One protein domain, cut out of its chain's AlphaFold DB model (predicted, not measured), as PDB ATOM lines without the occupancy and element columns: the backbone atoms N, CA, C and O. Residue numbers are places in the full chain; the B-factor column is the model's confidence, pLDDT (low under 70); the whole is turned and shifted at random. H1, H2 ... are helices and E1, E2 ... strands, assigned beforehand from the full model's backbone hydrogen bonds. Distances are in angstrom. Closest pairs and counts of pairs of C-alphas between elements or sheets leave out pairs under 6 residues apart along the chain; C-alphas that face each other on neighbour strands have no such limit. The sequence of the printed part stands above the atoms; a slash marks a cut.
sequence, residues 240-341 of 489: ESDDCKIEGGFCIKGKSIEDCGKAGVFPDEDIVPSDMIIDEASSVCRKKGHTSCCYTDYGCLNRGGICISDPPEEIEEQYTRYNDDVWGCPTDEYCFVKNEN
ATOM      1  N   GLU A 240     -25.205 -33.358 -23.141       59.69
ATOM      2  CA  GLU A 240     -24.528 -34.601 -22.741       59.69
ATOM      3  C   GLU A 240     -23.108 -34.657 -23.333       59.69
ATOM      4  O   GLU A 240     -22.256 -35.407 -22.856       59.69
ATOM      5  N   SER A 241     -22.839 -33.846 -24.366       66.12
ATOM      6  CA  SER A 241     -21.507 -33.675 -24.936       66.12
ATOM      7  C   SER A 241     -20.546 -33.083 -23.909       66.12
ATOM      8  O   SER A 241     -20.898 -32.311 -23.010       66.12
ATOM      9  N   ASP A 242     -19.280 -33.433 -24.059       75.31
ATOM     10  CA  ASP A 242     -18.230 -32.956 -23.185       75.31
ATOM     11  C   ASP A 242     -17.702 -31.568 -23.571       75.31
ATOM     12  O   ASP A 242     -16.757 -31.104 -22.914       75.31
ATOM     13  N   ASP A 243     -18.284 -30.942 -24.604       79.75
ATOM     14  CA  ASP A 243     -17.870 -29.677 -25.226       79.75
ATOM     15  C   ASP A 243     -16.371 -29.668 -25.540       79.75
ATOM     16  O   ASP A 243     -15.626 -28.712 -25.288       79.75
ATOM     17  N   CYS A 244     -15.877 -30.803 -26.032       83.88
ATOM     18  CA  CYS A 244     -14.459 -30.960 -26.301       83.88
ATOM     19  C   CYS A 244     -13.996 -30.259 -27.586       83.88
ATOM     20  O   CYS A 244     -12.782 -30.065 -27.752       83.88
ATOM     21  N   LYS A 245     -14.950 -29.819 -28.421       85.88
ATOM     22  CA  LYS A 245     -14.827 -28.849 -29.516       85.88
ATOM     23  C   LYS A 245     -15.908 -27.765 -29.405       85.88
ATOM     24  O   LYS A 245     -16.840 -27.872 -28.620       85.88
ATOM     25  N   ILE A 246     -15.761 -26.713 -30.215       71.00
ATOM     26  CA  ILE A 246     -16.679 -25.559 -30.256       71.00
ATOM     27  C   ILE A 246     -18.104 -25.982 -30.645       71.00
ATOM     28  O   ILE A 246     -19.067 -25.415 -30.141       71.00
ATOM     29  N   GLU A 247     -18.240 -26.989 -31.506       72.44
ATOM     30  CA  GLU A 247     -19.538 -27.480 -31.979       72.44
ATOM     31  C   GLU A 247     -20.089 -28.653 -31.158       72.44
ATOM     32  O   GLU A 247     -21.130 -29.191 -31.516       72.44
ATOM     33  N   GLY A 248     -19.438 -29.014 -30.047       83.50
ATOM     34  CA  GLY A 248     -19.795 -30.151 -29.195       83.50
ATOM     35  C   GLY A 248     -18.735 -31.253 -29.228       83.50
ATOM     36  O   GLY A 248     -17.542 -30.988 -29.394       83.50
ATOM     37  N   GLY A 249     -19.160 -32.499 -29.054       88.00
ATOM     38  CA  GLY A 249     -18.318 -33.690 -29.094       88.00
ATOM     39  C   GLY A 249     -18.126 -34.344 -27.728       88.00
ATOM     40  O   GLY A 249     -18.266 -33.725 -26.672       88.00
ATOM     41  N   PHE A 250     -17.761 -35.620 -27.752       92.12
ATOM     42  CA  PHE A 250     -17.757 -36.492 -26.584       92.12
ATOM     43  C   PHE A 250     -16.349 -36.969 -26.256       92.12
ATOM     44  O   PHE A 250     -15.583 -37.391 -27.128       92.12
ATOM     45  N   CYS A 251     -15.981 -36.924 -24.982       93.56
ATOM     46  CA  CYS A 251     -14.674 -37.372 -24.553       93.56
ATOM     47  C   CYS A 251     -14.647 -38.887 -24.387       93.56
ATOM     48  O   CYS A 251     -15.354 -39.473 -23.570       93.56
ATOM     49  N   ILE A 252     -13.727 -39.548 -25.084       95.44
ATOM     50  CA  ILE A 252     -13.582 -41.006 -25.054       95.44
ATOM     51  C   ILE A 252     -12.209 -41.417 -24.512       95.44
ATOM     52  O   ILE A 252     -11.217 -40.691 -24.614       95.44
ATOM     53  N   LYS A 253     -12.133 -42.610 -23.909       94.69
ATOM     54  CA  LYS A 253     -10.873 -43.209 -23.410       94.69
ATOM     55  C   LYS A 253     -10.061 -43.919 -24.503       94.69
ATOM     56  O   LYS A 253      -9.043 -44.543 -24.206       94.69
ATOM     57  N   GLY A 254     -10.522 -43.825 -25.747       93.25
ATOM     58  CA  GLY A 254      -9.900 -44.413 -26.921       93.25
ATOM     59  C   GLY A 254      -9.179 -43.408 -27.806       93.25
ATOM     60  O   GLY A 254      -9.139 -42.203 -27.533       93.25
ATOM     61  N   LYS A 255      -8.584 -43.926 -28.875       95.56
ATOM     62  CA  LYS A 255      -7.917 -43.137 -29.926       95.56
ATOM     63  C   LYS A 255      -8.328 -43.564 -31.333       95.56
ATOM     64  O   LYS A 255      -7.881 -42.974 -32.306       95.56
ATOM     65  N   SER A 256      -9.134 -44.616 -31.437       95.44
ATOM     66  CA  SER A 256      -9.614 -45.152 -32.703       95.44
ATOM     67  C   SER A 256     -11.086 -44.818 -32.906       95.44
ATOM     68  O   SER A 256     -11.833 -44.667 -31.941       95.44
ATOM     69  N   ILE A 257     -11.506 -44.738 -34.168       92.69
ATOM     70  CA  ILE A 257     -12.909 -44.501 -34.540       92.69
ATOM     71  C   ILE A 257     -13.815 -45.600 -33.968       92.69
ATOM     72  O   ILE A 257     -14.914 -45.328 -33.494       92.69
ATOM     73  N   GLU A 258     -13.312 -46.833 -33.888       93.12
ATOM     74  CA  GLU A 258     -14.009 -47.948 -33.243       93.12
ATOM     75  C   GLU A 258     -14.301 -47.687 -31.759       93.12
ATOM     76  O   GLU A 258     -15.326 -48.135 -31.251       93.12
ATOM     77  N   ASP A 259     -13.415 -46.980 -31.049       93.88
ATOM     78  CA  ASP A 259     -13.648 -46.614 -29.649       93.88
ATOM     79  C   ASP A 259     -14.754 -45.565 -29.520       93.88
ATOM     80  O   ASP A 259     -15.457 -45.551 -28.512       93.88
ATOM     81  N   CYS A 260     -14.912 -44.706 -30.529       91.25
ATOM     82  CA  CYS A 260     -16.013 -43.758 -30.580       91.25
ATOM     83  C   CYS A 260     -17.352 -44.469 -30.792       91.25
ATOM     84  O   CYS A 260     -18.263 -44.293 -29.986       91.25
ATOM     85  N   GLY A 261     -17.437 -45.369 -31.779       88.50
ATOM     86  CA  GLY A 261     -18.638 -46.182 -31.992       88.50
ATOM     87  C   GLY A 261     -19.006 -47.027 -30.763       88.50
ATOM     88  O   GLY A 261     -20.163 -47.083 -30.360       88.50
ATOM     89  N   LYS A 262     -18.013 -47.618 -30.079       90.25
ATOM     90  CA  LYS A 262     -18.233 -48.393 -28.839       90.25
ATOM     91  C   LYS A 262     -18.681 -47.550 -27.648       90.25
ATOM     92  O   LYS A 262     -19.232 -48.112 -26.703       90.25
ATOM     93  N   ALA A 263     -18.400 -46.249 -27.646       86.81
ATOM     94  CA  ALA A 263     -18.816 -45.369 -26.564       86.81
ATOM     95  C   ALA A 263     -20.330 -45.095 -26.593       86.81
ATOM     96  O   ALA A 263     -20.856 -44.636 -25.584       86.81
ATOM     97  N   GLY A 264     -21.016 -45.396 -27.708       83.62
ATOM     98  CA  GLY A 264     -22.451 -45.143 -27.865       83.62
ATOM     99  C   GLY A 264     -22.798 -43.656 -27.801       83.62
ATOM    100  O   GLY A 264     -23.894 -43.300 -27.391       83.62
ATOM    101  N   VAL A 265     -21.832 -42.794 -28.134       82.94
ATOM    102  CA  VAL A 265     -21.965 -41.332 -28.037       82.94
ATOM    103  C   VAL A 265     -22.834 -40.751 -29.143       82.94
ATOM    104  O   VAL A 265     -23.414 -39.688 -28.966       82.94
ATOM    105  N   PHE A 266     -22.947 -41.467 -30.261       86.06
ATOM    106  CA  PHE A 266     -23.912 -41.156 -31.295       86.06
ATOM    107  C   PHE A 266     -24.978 -42.256 -31.308       86.06
ATOM    108  O   PHE A 266     -24.623 -43.429 -31.441       86.06
ATOM    109  N   PRO A 267     -26.255 -41.902 -31.106       72.38
ATOM    110  CA  PRO A 267     -27.348 -42.867 -30.984       72.38
ATOM    111  C   PRO A 267     -27.742 -43.516 -32.318       72.38
ATOM    112  O   PRO A 267     -28.490 -44.489 -32.307       72.38
ATOM    113  N   ASP A 268     -27.264 -42.978 -33.440       70.19
ATOM    114  CA  ASP A 268     -27.607 -43.459 -34.769       70.19
ATOM    115  C   ASP A 268     -26.610 -44.526 -35.249       70.19
ATOM    116  O   ASP A 268     -25.402 -44.275 -35.346       70.19
ATOM    117  N   GLU A 269     -27.119 -45.729 -35.528       71.88
ATOM    118  CA  GLU A 269     -26.326 -46.836 -36.075       71.88
ATOM    119  C   GLU A 269     -25.853 -46.549 -37.512       71.88
ATOM    120  O   GLU A 269     -24.908 -47.192 -37.979       71.88
ATOM    121  N   ASP A 270     -26.451 -45.558 -38.184       74.81
ATOM    122  CA  ASP A 270     -26.181 -45.238 -39.585       74.81
ATOM    123  C   ASP A 270     -25.007 -44.265 -39.793       74.81
ATOM    124  O   ASP A 270     -24.589 -44.026 -40.932       74.81
ATOM    125  N   ILE A 271     -24.381 -43.755 -38.722       83.88
ATOM    126  CA  ILE A 271     -23.191 -42.905 -38.865       83.88
ATOM    127  C   ILE A 271     -22.015 -43.756 -39.332       83.88
ATOM    128  O   ILE A 271     -21.404 -44.531 -38.586       83.88
ATOM    129  N   VAL A 272     -21.653 -43.561 -40.596       89.12
ATOM    130  CA  VAL A 272     -20.496 -44.215 -41.187       89.12
ATOM    131  C   VAL A 272     -19.217 -43.794 -40.450       89.12
ATOM    132  O   VAL A 272     -18.988 -42.607 -40.214       89.12
ATOM    133  N   PRO A 273     -18.312 -44.739 -40.126       91.25
ATOM    134  CA  PRO A 273     -17.042 -44.429 -39.468       91.25
ATOM    135  C   PRO A 273     -16.192 -43.358 -40.173       91.25
ATOM    136  O   PRO A 273     -15.322 -42.771 -39.540       91.25
ATOM    137  N   SER A 274     -16.408 -43.110 -41.471       91.62
ATOM    138  CA  SER A 274     -15.724 -42.053 -42.226       91.62
ATOM    139  C   SER A 274     -16.060 -40.641 -41.759       91.62
ATOM    140  O   SER A 274     -15.235 -39.750 -41.946       91.62
ATOM    141  N   ASP A 275     -17.231 -40.454 -41.156       91.94
ATOM    142  CA  ASP A 275     -17.751 -39.140 -40.774       91.94
ATOM    143  C   ASP A 275     -17.395 -38.808 -39.317       91.94
ATOM    144  O   ASP A 275     -17.642 -37.706 -38.833       91.94
ATOM    145  N   MET A 276     -16.780 -39.763 -38.609       93.62
ATOM    146  CA  MET A 276     -16.278 -39.592 -37.253       93.62
ATOM    147  C   MET A 276     -14.834 -39.091 -37.271       93.62
ATOM    148  O   MET A 276     -13.931 -39.693 -37.856       93.62
ATOM    149  N   ILE A 277     -14.594 -38.016 -36.532       94.94
ATOM    150  CA  ILE A 277     -13.304 -37.362 -36.379       94.94
ATOM    151  C   ILE A 277     -12.854 -37.476 -34.923       94.94
ATOM    152  O   ILE A 277     -13.622 -37.290 -33.978       94.94
ATOM    153  N   ILE A 278     -11.567 -37.777 -34.738       95.88
ATOM    154  CA  ILE A 278     -10.943 -37.890 -33.420       95.88
ATOM    155  C   ILE A 278      -9.889 -36.806 -33.250       95.88
ATOM    156  O   ILE A 278      -8.895 -36.760 -33.974       95.88
ATOM    157  N   ASP A 279     -10.064 -35.977 -32.224       95.56
ATOM    158  CA  ASP A 279      -9.053 -35.032 -31.765       95.56
ATOM    159  C   ASP A 279      -8.384 -35.525 -30.473       95.56
ATOM    160  O   ASP A 279      -8.866 -35.310 -29.356       95.56
ATOM    161  N   GLU A 280      -7.222 -36.160 -30.623       95.50
ATOM    162  CA  GLU A 280      -6.362 -36.568 -29.504       95.50
ATOM    163  C   GLU A 280      -5.735 -35.384 -28.747       95.50
ATOM    164  O   GLU A 280      -5.248 -35.539 -27.623       95.50
ATOM    165  N   ALA A 281      -5.706 -34.188 -29.341       92.69
ATOM    166  CA  ALA A 281      -5.088 -33.015 -28.737       92.69
ATOM    167  C   ALA A 281      -6.037 -32.252 -27.801       92.69
ATOM    168  O   ALA A 281      -5.574 -31.346 -27.093       92.69
ATOM    169  N   SER A 282      -7.320 -32.631 -27.721       91.62
ATOM    170  CA  SER A 282      -8.306 -31.917 -26.908       91.62
ATOM    171  C   SER A 282      -7.855 -31.797 -25.448       91.62
ATOM    172  O   SER A 282      -7.678 -32.770 -24.707       91.62
ATOM    173  N   SER A 283      -7.622 -30.559 -25.008       91.12
ATOM    174  CA  SER A 283      -7.274 -30.276 -23.614       91.12
ATOM    175  C   SER A 283      -8.460 -30.470 -22.674       91.12
ATOM    176  O   SER A 283      -8.249 -30.736 -21.492       91.12
ATOM    177  N   VAL A 284      -9.690 -30.333 -23.186       89.06
ATOM    178  CA  VAL A 284     -10.926 -30.506 -22.411       89.06
ATOM    179  C   VAL A 284     -11.045 -31.964 -21.966       89.06
ATOM    180  O   VAL A 284     -11.112 -32.230 -20.767       89.06
ATOM    181  N   CYS A 285     -10.912 -32.910 -22.899       92.94
ATOM    182  CA  CYS A 285     -10.971 -34.339 -22.583       92.94
ATOM    183  C   CYS A 285      -9.860 -34.799 -21.648       92.94
ATOM    184  O   CYS A 285     -10.121 -35.524 -20.690       92.94
ATOM    185  N   ARG A 286      -8.632 -34.305 -21.840       93.62
ATOM    186  CA  ARG A 286      -7.519 -34.635 -20.940       93.62
ATOM    187  C   ARG A 286      -7.765 -34.175 -19.504       93.62
ATOM    188  O   ARG A 286      -7.447 -34.915 -18.578       93.62
ATOM    189  N   LYS A 287      -8.369 -32.996 -19.303       92.00
ATOM    190  CA  LYS A 287      -8.765 -32.519 -17.962       92.00
ATOM    191  C   LYS A 287      -9.840 -33.403 -17.326       92.00
ATOM    192  O   LYS A 287      -9.820 -33.574 -16.112       92.00
ATOM    193  N   LYS A 288     -10.726 -33.989 -18.136       90.62
ATOM    194  CA  LYS A 288     -11.753 -34.949 -17.702       90.62
ATOM    195  C   LYS A 288     -11.217 -36.383 -17.524       90.62
ATOM    196  O   LYS A 288     -11.953 -37.258 -17.088       90.62
ATOM    197  N   GLY A 289      -9.939 -36.649 -17.825       94.44
ATOM    198  CA  GLY A 289      -9.337 -37.988 -17.718       94.44
ATOM    199  C   GLY A 289      -9.586 -38.902 -18.925       94.44
ATOM    200  O   GLY A 289      -9.423 -40.118 -18.823       94.44
ATOM    201  N   HIS A 290      -9.968 -38.323 -20.061       95.50
ATOM    202  CA  HIS A 290     -10.176 -38.997 -21.342       95.50
ATOM    203  C   HIS A 290      -9.001 -38.718 -22.292       95.50
ATOM    204  O   HIS A 290      -8.209 -37.796 -22.076       95.50
ATOM    205  N   THR A 291      -8.850 -39.534 -23.335       95.69
ATOM    206  CA  THR A 291      -7.680 -39.486 -24.228       95.69
ATOM    207  C   THR A 291      -7.925 -38.700 -25.499       95.69
ATOM    208  O   THR A 291      -6.973 -38.137 -26.034       95.69
ATOM    209  N   SER A 292      -9.162 -38.660 -25.984       95.75
ATOM    210  CA  SER A 292      -9.506 -37.953 -27.212       95.75
ATOM    211  C   SER A 292     -10.943 -37.437 -27.182       95.75
ATOM    212  O   SER A 292     -11.748 -37.846 -26.343       95.75
ATOM    213  N   CYS A 293     -11.219 -36.489 -28.070       96.12
ATOM    214  CA  CYS A 293     -12.546 -35.966 -28.361       96.12
ATOM    215  C   CYS A 293     -13.056 -36.624 -29.640       96.12
ATOM    216  O   CYS A 293     -12.363 -36.543 -30.654       96.12
ATOM    217  N   CYS A 294     -14.225 -37.255 -29.594       95.44
ATOM    218  CA  CYS A 294     -14.904 -37.746 -30.782       95.44
ATOM    219  C   CYS A 294     -16.035 -36.800 -31.185       95.44
ATOM    220  O   CYS A 294     -16.831 -36.392 -30.340       95.44
ATOM    221  N   TYR A 295     -16.082 -36.454 -32.464       94.69
ATOM    222  CA  TYR A 295     -17.074 -35.563 -33.055       94.69
ATOM    223  C   TYR A 295     -17.275 -35.931 -34.535       94.69
ATOM    224  O   TYR A 295     -16.522 -36.737 -35.073       94.69
ATOM    225  N   THR A 296     -18.277 -35.368 -35.189       93.38
ATOM    226  CA  THR A 296     -18.549 -35.463 -36.627       93.38
ATOM    227  C   THR A 296     -18.529 -34.067 -37.249       93.38
ATOM    228  O   THR A 296     -18.404 -33.072 -36.534       93.38
ATOM    229  N   ASP A 297     -18.682 -33.957 -38.565       91.12
ATOM    230  CA  ASP A 297     -18.913 -32.657 -39.217       91.12
ATOM    231  C   ASP A 297     -20.366 -32.151 -39.043       91.12
ATOM    232  O   ASP A 297     -20.709 -31.064 -39.502       91.12
ATOM    233  N   TYR A 298     -21.220 -32.920 -38.357       89.88
ATOM    234  CA  TYR A 298     -22.641 -32.632 -38.169       89.88
ATOM    235  C   TYR A 298     -22.903 -32.116 -36.748       89.88
ATOM    236  O   TYR A 298     -22.878 -32.868 -35.765       89.88
ATOM    237  N   GLY A 299     -23.171 -30.814 -36.626       86.62
ATOM    238  CA  GLY A 299     -23.363 -30.131 -35.341       86.62
ATOM    239  C   GLY A 299     -24.470 -30.743 -34.471       86.62
ATOM    240  O   GLY A 299     -24.348 -30.771 -33.248       86.62
ATOM    241  N   CYS A 300     -25.516 -31.285 -35.089       87.81
ATOM    242  CA  CYS A 300     -26.650 -31.911 -34.426       87.81
ATOM    243  C   CYS A 300     -26.195 -33.117 -33.598       87.81
ATOM    244  O   CYS A 300     -26.426 -33.178 -32.388       87.81
ATOM    245  N   LEU A 301     -25.461 -34.032 -34.235       89.25
ATOM    246  CA  LEU A 301     -24.953 -35.253 -33.614       89.25
ATOM    247  C   LEU A 301     -23.923 -34.936 -32.527       89.25
ATOM    248  O   LEU A 301     -23.956 -35.515 -31.442       89.25
ATOM    249  N   ASN A 302     -23.052 -33.954 -32.776       87.69
ATOM    250  CA  ASN A 302     -22.039 -33.509 -31.816       87.69
ATOM    251  C   ASN A 302     -22.606 -33.018 -30.492       87.69
ATOM    252  O   ASN A 302     -21.897 -33.002 -29.486       87.69
ATOM    253  N   ARG A 303     -23.866 -32.604 -30.486       82.75
ATOM    254  CA  ARG A 303     -24.513 -32.045 -29.308       82.75
ATOM    255  C   ARG A 303     -25.579 -32.978 -28.715       82.75
ATOM    256  O   ARG A 303     -26.268 -32.582 -27.781       82.75
ATOM    257  N   GLY A 304     -25.677 -34.217 -29.205       83.69
ATOM    258  CA  GLY A 304     -26.610 -35.232 -28.698       83.69
ATOM    259  C   GLY A 304     -27.990 -35.223 -29.363       83.69
ATOM    260  O   GLY A 304     -28.939 -35.776 -28.807       83.69
ATOM    261  N   GLY A 305     -28.116 -34.581 -30.525       87.25
ATOM    262  CA  GLY A 305     -29.267 -34.731 -31.410       87.25
ATOM    263  C   GLY A 305     -29.193 -35.989 -32.277       87.25
ATOM    264  O   GLY A 305     -28.196 -36.711 -32.273       87.25
ATOM    265  N   ILE A 306     -30.258 -36.222 -33.036       90.31
ATOM    266  CA  ILE A 306     -30.366 -37.247 -34.079       90.31
ATOM    267  C   ILE A 306     -30.674 -36.576 -35.414       90.31
ATOM    268  O   ILE A 306     -31.394 -35.578 -35.445       90.31
ATOM    269  N   CYS A 307     -30.140 -37.115 -36.503       91.19
ATOM    270  CA  CYS A 307     -30.464 -36.670 -37.851       91.19
ATOM    271  C   CYS A 307     -31.378 -37.712 -38.496       91.19
ATOM    272  O   CYS A 307     -31.048 -38.889 -38.511       91.19
ATOM    273  N   ILE A 308     -32.569 -37.308 -38.944       91.75
ATOM    274  CA  ILE A 308     -33.527 -38.224 -39.577       91.75
ATOM    275  C   ILE A 308     -34.344 -37.486 -40.641       91.75
ATOM    276  O   ILE A 308     -34.747 -36.336 -40.449       91.75
ATOM    277  N   SER A 309     -34.578 -38.131 -41.786       90.75
ATOM    278  CA  SER A 309     -35.377 -37.559 -42.882       90.75
ATOM    279  C   SER A 309     -36.883 -37.607 -42.615       90.75
ATOM    280  O   SER A 309     -37.601 -36.689 -43.005       90.75
ATOM    281  N   ASP A 310     -37.356 -38.675 -41.967       89.25
ATOM    282  CA  ASP A 310     -38.777 -38.951 -41.714       89.25
ATOM    283  C   ASP A 310     -38.949 -39.451 -40.267       89.25
ATOM    284  O   ASP A 310     -38.745 -40.642 -40.000       89.25
ATOM    285  N   PRO A 311     -39.192 -38.552 -39.293       85.88
ATOM    286  CA  PRO A 311     -39.296 -38.945 -37.895       85.88
ATOM    287  C   PRO A 311     -40.543 -39.825 -37.680       85.88
ATOM    288  O   PRO A 311     -41.632 -39.480 -38.138       85.88
ATOM    289  N   PRO A 312     -40.444 -40.950 -36.951       86.00
ATOM    290  CA  PRO A 312     -41.633 -41.639 -36.466       86.00
ATOM    291  C   PRO A 312     -42.417 -40.729 -35.507       86.00
ATOM    292  O   PRO A 312     -41.825 -39.929 -34.784       86.00
ATOM    293  N   GLU A 313     -43.739 -40.901 -35.444       90.44
ATOM    294  CA  GLU A 313     -44.654 -40.098 -34.604       90.44
ATOM    295  C   GLU A 313     -44.215 -40.059 -33.121       90.44
ATOM    296  O   GLU A 313     -44.295 -39.026 -32.463       90.44
ATOM    297  N   GLU A 314     -43.628 -41.151 -32.616       87.69
ATOM    298  CA  GLU A 314     -43.070 -41.240 -31.253       87.69
ATOM    299  C   GLU A 314     -41.900 -40.268 -30.998       87.69
ATOM    300  O   GLU A 314     -41.693 -39.825 -29.864       87.69
ATOM    301  N   ILE A 315     -41.120 -39.936 -32.035       84.06
ATOM    302  CA  ILE A 315     -40.019 -38.969 -31.948       84.06
ATOM    303  C   ILE A 315     -40.568 -37.542 -31.915       84.06
ATOM    304  O   ILE A 315     -40.040 -36.731 -31.160       84.06
ATOM    305  N   GLU A 316     -41.645 -37.229 -32.635       83.56
ATOM    306  CA  GLU A 316     -42.217 -35.872 -32.647       83.56
ATOM    307  C   GLU A 316     -42.758 -35.429 -31.275       83.56
ATOM    308  O   GLU A 316     -42.724 -34.244 -30.950       83.56
ATOM    309  N   GLU A 317     -43.201 -36.363 -30.426       86.31
ATOM    310  CA  GLU A 317     -43.657 -36.036 -29.067       86.31
ATOM    311  C   GLU A 317     -42.501 -35.730 -28.098       86.31
ATOM    312  O   GLU A 317     -42.643 -34.929 -27.168       86.31
ATOM    313  N   GLN A 318     -41.350 -36.383 -28.283       88.12
ATOM    314  CA  GLN A 318     -40.221 -36.325 -27.344       88.12
ATOM    315  C   GLN A 318     -39.076 -35.435 -27.819       88.12
ATOM    316  O   GLN A 318     -38.212 -35.074 -27.015       88.12
ATOM    317  N   TYR A 319     -39.051 -35.096 -29.104       88.00
ATOM    318  CA  TYR A 319     -37.991 -34.333 -29.735       88.00
ATOM    319  C   TYR A 319     -38.562 -33.099 -30.416       88.00
ATOM    320  O   TYR A 319     -39.621 -33.125 -31.033       88.00
ATOM    321  N   THR A 320     -37.793 -32.023 -30.369       85.94
ATOM    322  CA  THR A 320     -38.058 -30.829 -31.159       85.94
ATOM    323  C   THR A 320     -37.217 -30.891 -32.425       85.94
ATOM    324  O   THR A 320     -36.036 -31.242 -32.366       85.94
ATOM    325  N   ARG A 321     -37.821 -30.559 -33.569       87.38
ATOM    326  CA  ARG A 321     -37.133 -30.426 -34.858       87.38
ATOM    327  C   ARG A 321     -36.383 -29.095 -34.937       87.38
ATOM    328  O   ARG A 321     -36.918 -28.054 -34.570       87.38
ATOM    329  N   TYR A 322     -35.178 -29.126 -35.490       78.31
ATOM    330  CA  TYR A 322     -34.297 -27.986 -35.703       78.31
ATOM    331  C   TYR A 322     -33.981 -27.888 -37.192       78.31
ATOM    332  O   TYR A 322     -33.350 -28.774 -37.765       78.31
ATOM    333  N   ASN A 323     -34.419 -26.792 -37.807       66.69
ATOM    334  CA  ASN A 323     -34.183 -26.497 -39.223       66.69
ATOM    335  C   ASN A 323     -33.039 -25.495 -39.433       66.69
ATOM    336  O   ASN A 323     -32.980 -24.847 -40.471       66.69
ATOM    337  N   ASP A 324     -32.159 -25.317 -38.448       65.00
ATOM    338  CA  ASP A 324     -31.069 -24.358 -38.576       65.00
ATOM    339  C   ASP A 324     -29.900 -24.975 -39.358       65.00
ATOM    340  O   ASP A 324     -29.351 -26.008 -38.955       65.00
ATOM    341  N   ASP A 325     -29.477 -24.296 -40.428       67.62
ATOM    342  CA  ASP A 325     -28.247 -24.586 -41.179       67.62
ATOM    343  C   ASP A 325     -27.028 -24.710 -40.246       67.62
ATOM    344  O   ASP A 325     -26.072 -25.426 -40.540       67.62
ATOM    345  N   VAL A 326     -27.069 -24.042 -39.088       64.56
ATOM    346  CA  VAL A 326     -26.007 -24.054 -38.074       64.56
ATOM    347  C   VAL A 326     -25.825 -25.428 -37.418       64.56
ATOM    348  O   VAL A 326     -24.735 -25.730 -36.933       64.56
ATOM    349  N   TRP A 327     -26.869 -26.257 -37.348       74.44
ATOM    350  CA  TRP A 327     -26.803 -27.549 -36.655       74.44
ATOM    351  C   TRP A 327     -26.557 -28.695 -37.629       74.44
ATOM    352  O   TRP A 327     -26.127 -29.747 -37.183       74.44
ATOM    353  N   GLY A 328     -26.741 -28.469 -38.932       80.31
ATOM    354  CA  GLY A 328     -26.193 -29.275 -40.023       80.31
ATOM    355  C   GLY A 328     -26.315 -30.788 -39.840       80.31
ATOM    356  O   GLY A 328     -25.416 -31.424 -39.294       80.31
ATOM    357  N   CYS A 329     -27.398 -31.366 -40.345       88.88
ATOM    358  CA  CYS A 329     -27.465 -32.797 -40.633       88.88
ATOM    359  C   CYS A 329     -26.962 -33.078 -42.063       88.88
ATOM    360  O   CYS A 329     -26.772 -32.135 -42.843       88.88
ATOM    361  N   PRO A 330     -26.723 -34.352 -42.427       89.88
ATOM    362  CA  PRO A 330     -26.581 -34.763 -43.820       89.88
ATOM    363  C   PRO A 330     -27.687 -34.196 -44.725       89.88
ATOM    364  O   PRO A 330     -28.756 -33.784 -44.271       89.88
ATOM    365  N   THR A 331     -27.430 -34.151 -46.037       87.44
ATOM    366  CA  THR A 331     -28.419 -33.655 -47.008       87.44
ATOM    367  C   THR A 331     -29.712 -34.470 -46.917       87.44
ATOM    368  O   THR A 331     -29.649 -35.692 -46.873       87.44
ATOM    369  N   ASP A 332     -30.862 -33.788 -46.923       88.25
ATOM    370  CA  ASP A 332     -32.211 -34.373 -46.816       88.25
ATOM    371  C   ASP A 332     -32.599 -34.930 -45.427       88.25
ATOM    372  O   ASP A 332     -33.627 -35.597 -45.292       88.25
ATOM    373  N   GLU A 333     -31.834 -34.625 -44.378       90.94
ATOM    374  CA  GLU A 333     -32.170 -34.952 -42.987       90.94
ATOM    375  C   GLU A 333     -32.428 -33.694 -42.154       90.94
ATOM    376  O   GLU A 333     -31.894 -32.616 -42.424       90.94
ATOM    377  N   TYR A 334     -33.238 -33.837 -41.104       90.00
ATOM    378  CA  TYR A 334     -33.479 -32.777 -40.130       90.00
ATOM    379  C   TYR A 334     -32.905 -33.166 -38.779       90.00
ATOM    380  O   TYR A 334     -32.902 -34.336 -38.399       90.00
ATOM    381  N   CYS A 335     -32.445 -32.163 -38.038       89.50
ATOM    382  CA  CYS A 335     -31.953 -32.371 -36.690       89.50
ATOM    383  C   CYS A 335     -33.130 -32.457 -35.719       89.50
ATOM    384  O   CYS A 335     -33.983 -31.572 -35.696       89.50
ATOM    385  N   PHE A 336     -33.166 -33.487 -34.883       88.88
ATOM    386  CA  PHE A 336     -34.121 -33.619 -33.791       88.88
ATOM    387  C   PHE A 336     -33.362 -33.747 -32.486       88.88
ATOM    388  O   PHE A 336     -32.414 -34.524 -32.373       88.88
ATOM    389  N   VAL A 337     -33.786 -33.008 -31.468       86.06
ATOM    390  CA  VAL A 337     -33.170 -33.093 -30.142       86.06
ATOM    391  C   VAL A 337     -34.231 -33.285 -29.090       86.06
ATOM    392  O   VAL A 337     -35.265 -32.621 -29.131       86.06
ATOM    393  N   LYS A 338     -33.967 -34.192 -28.143       86.50
ATOM    394  CA  LYS A 338     -34.885 -34.469 -27.043       86.50
ATOM    395  C   LYS A 338     -35.259 -33.178 -26.324       86.50
ATOM    396  O   LYS A 338     -34.406 -32.321 -26.071       86.50
ATOM    397  N   ASN A 339     -36.522 -33.074 -25.940       83.12
ATOM    398  CA  ASN A 339     -37.058 -31.905 -25.252       83.12
ATOM    399  C   ASN A 339     -36.351 -31.649 -23.911       83.12
ATOM    400  O   ASN A 339     -36.142 -30.505 -23.528       83.12
ATOM    401  N   GLU A 340     -35.896 -32.708 -23.242       83.38
ATOM    402  CA  GLU A 340     -35.123 -32.638 -21.995       83.38
ATOM    403  C   GLU A 340     -33.644 -32.263 -22.177       83.38
ATOM    404  O   GLU A 340     -33.000 -31.859 -21.212       83.38
ATOM    405  N   ASN A 341     -33.105 -32.360 -23.398       83.12
ATOM    406  CA  ASN A 341     -31.681 -32.148 -23.683       83.12
ATOM    407  C   ASN A 341     -31.391 -30.755 -24.247       83.12
ATOM    408  O   ASN A 341     -30.322 -30.519 -24.810       83.12
TER     409      ASN A 341
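This is residues 240 to 341 of the 489 residues of an uncharacterized protein of bacterium (UniProt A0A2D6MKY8). Two small lobes sit end to end along the longest axis, each built on a twisted sheet of three strands, with the short helix H3 at the junction between them. In the first lobe H1 covers one face of the sheet E1, E3, E2 and H2 is on the opposite face, beside the strands and only just over none of them; in the second, H4 lies at the far end and only grazes the sheet E4, E6, E5. The 102 printed residues hold four named helices and six named strands in the order E1 H1 E2 H2 E3 H3 E4 H4 E5 E6, and both sheets are antiparallel. The class is mixed, helices and strands, with under half of the residues in named elements. The whole is compact, with a radius of gyration of the C-alphas of 13.5 A, and elongated, spanning 39 by 25 by 23 A.

E1, residues 250 to 252, H1, residues 257 to 263, and E2, residues 276 to 279, form a split strand-helix-strand unit, two strands of one sheet with a helix between them along the chain and another strand between them in the sheet, and its crossover is right-handed. The strand between is E3, residues 292 to 296, with N 250 and O 294 at 2.9 A and N 277 and O 295 at 2.7 A. H1 is on this sheet at a height of 8.6 A, across the strands at 85 degrees to E3 on the local plane; its closest C-alphas to E3 are those of Cys 260 and Cys 294, 6.1 A. H2, residues 283 to 287, is on the opposite face at a height of 7.9 A. H3, residues 299 to 302, only grazes both sheets; the closest C-alphas to E3 are those of Asn 302 and Tyr 295, 5.5 A. E4, residues 306 to 308, H4, residues 313 to 318, and E5, residues 319 to 322, form a second split unit, also right-handed, with E6, residues 334 to 338, between its strands. N 306 and O 336 are 2.8 A apart, and N 322 and O 335 of the hairpin E5 and E6 2.7 A. The closest C-alphas of H3 and E6 are those of Cys 300 and Cys 335, 5.8 A. H4 only grazes this sheet. Every O i to N i+4 pair is within hydrogen-bond range in H1 and H2; H4 has 0 of 2, with 2 of 3 O i to N i+3 pairs, and H3 is too short for such a pair.

E1 begins at C-alpha 250 (-17.757, -36.492, -26.584). H1 is 10.0 A long, E2 10.2 A and E3 13.3 A. E6, 13.3 A, ends at C-alpha 338 (-34.885, -34.469, -27.043).

The farthest C-alphas are those of Ala 281 and Glu 313, 40.6 A apart. The printed part has no cut. The links H1 to E2 and E5 to E6 are long. Residues 240 to 241 and 323 to 326 have pLDDT under 70.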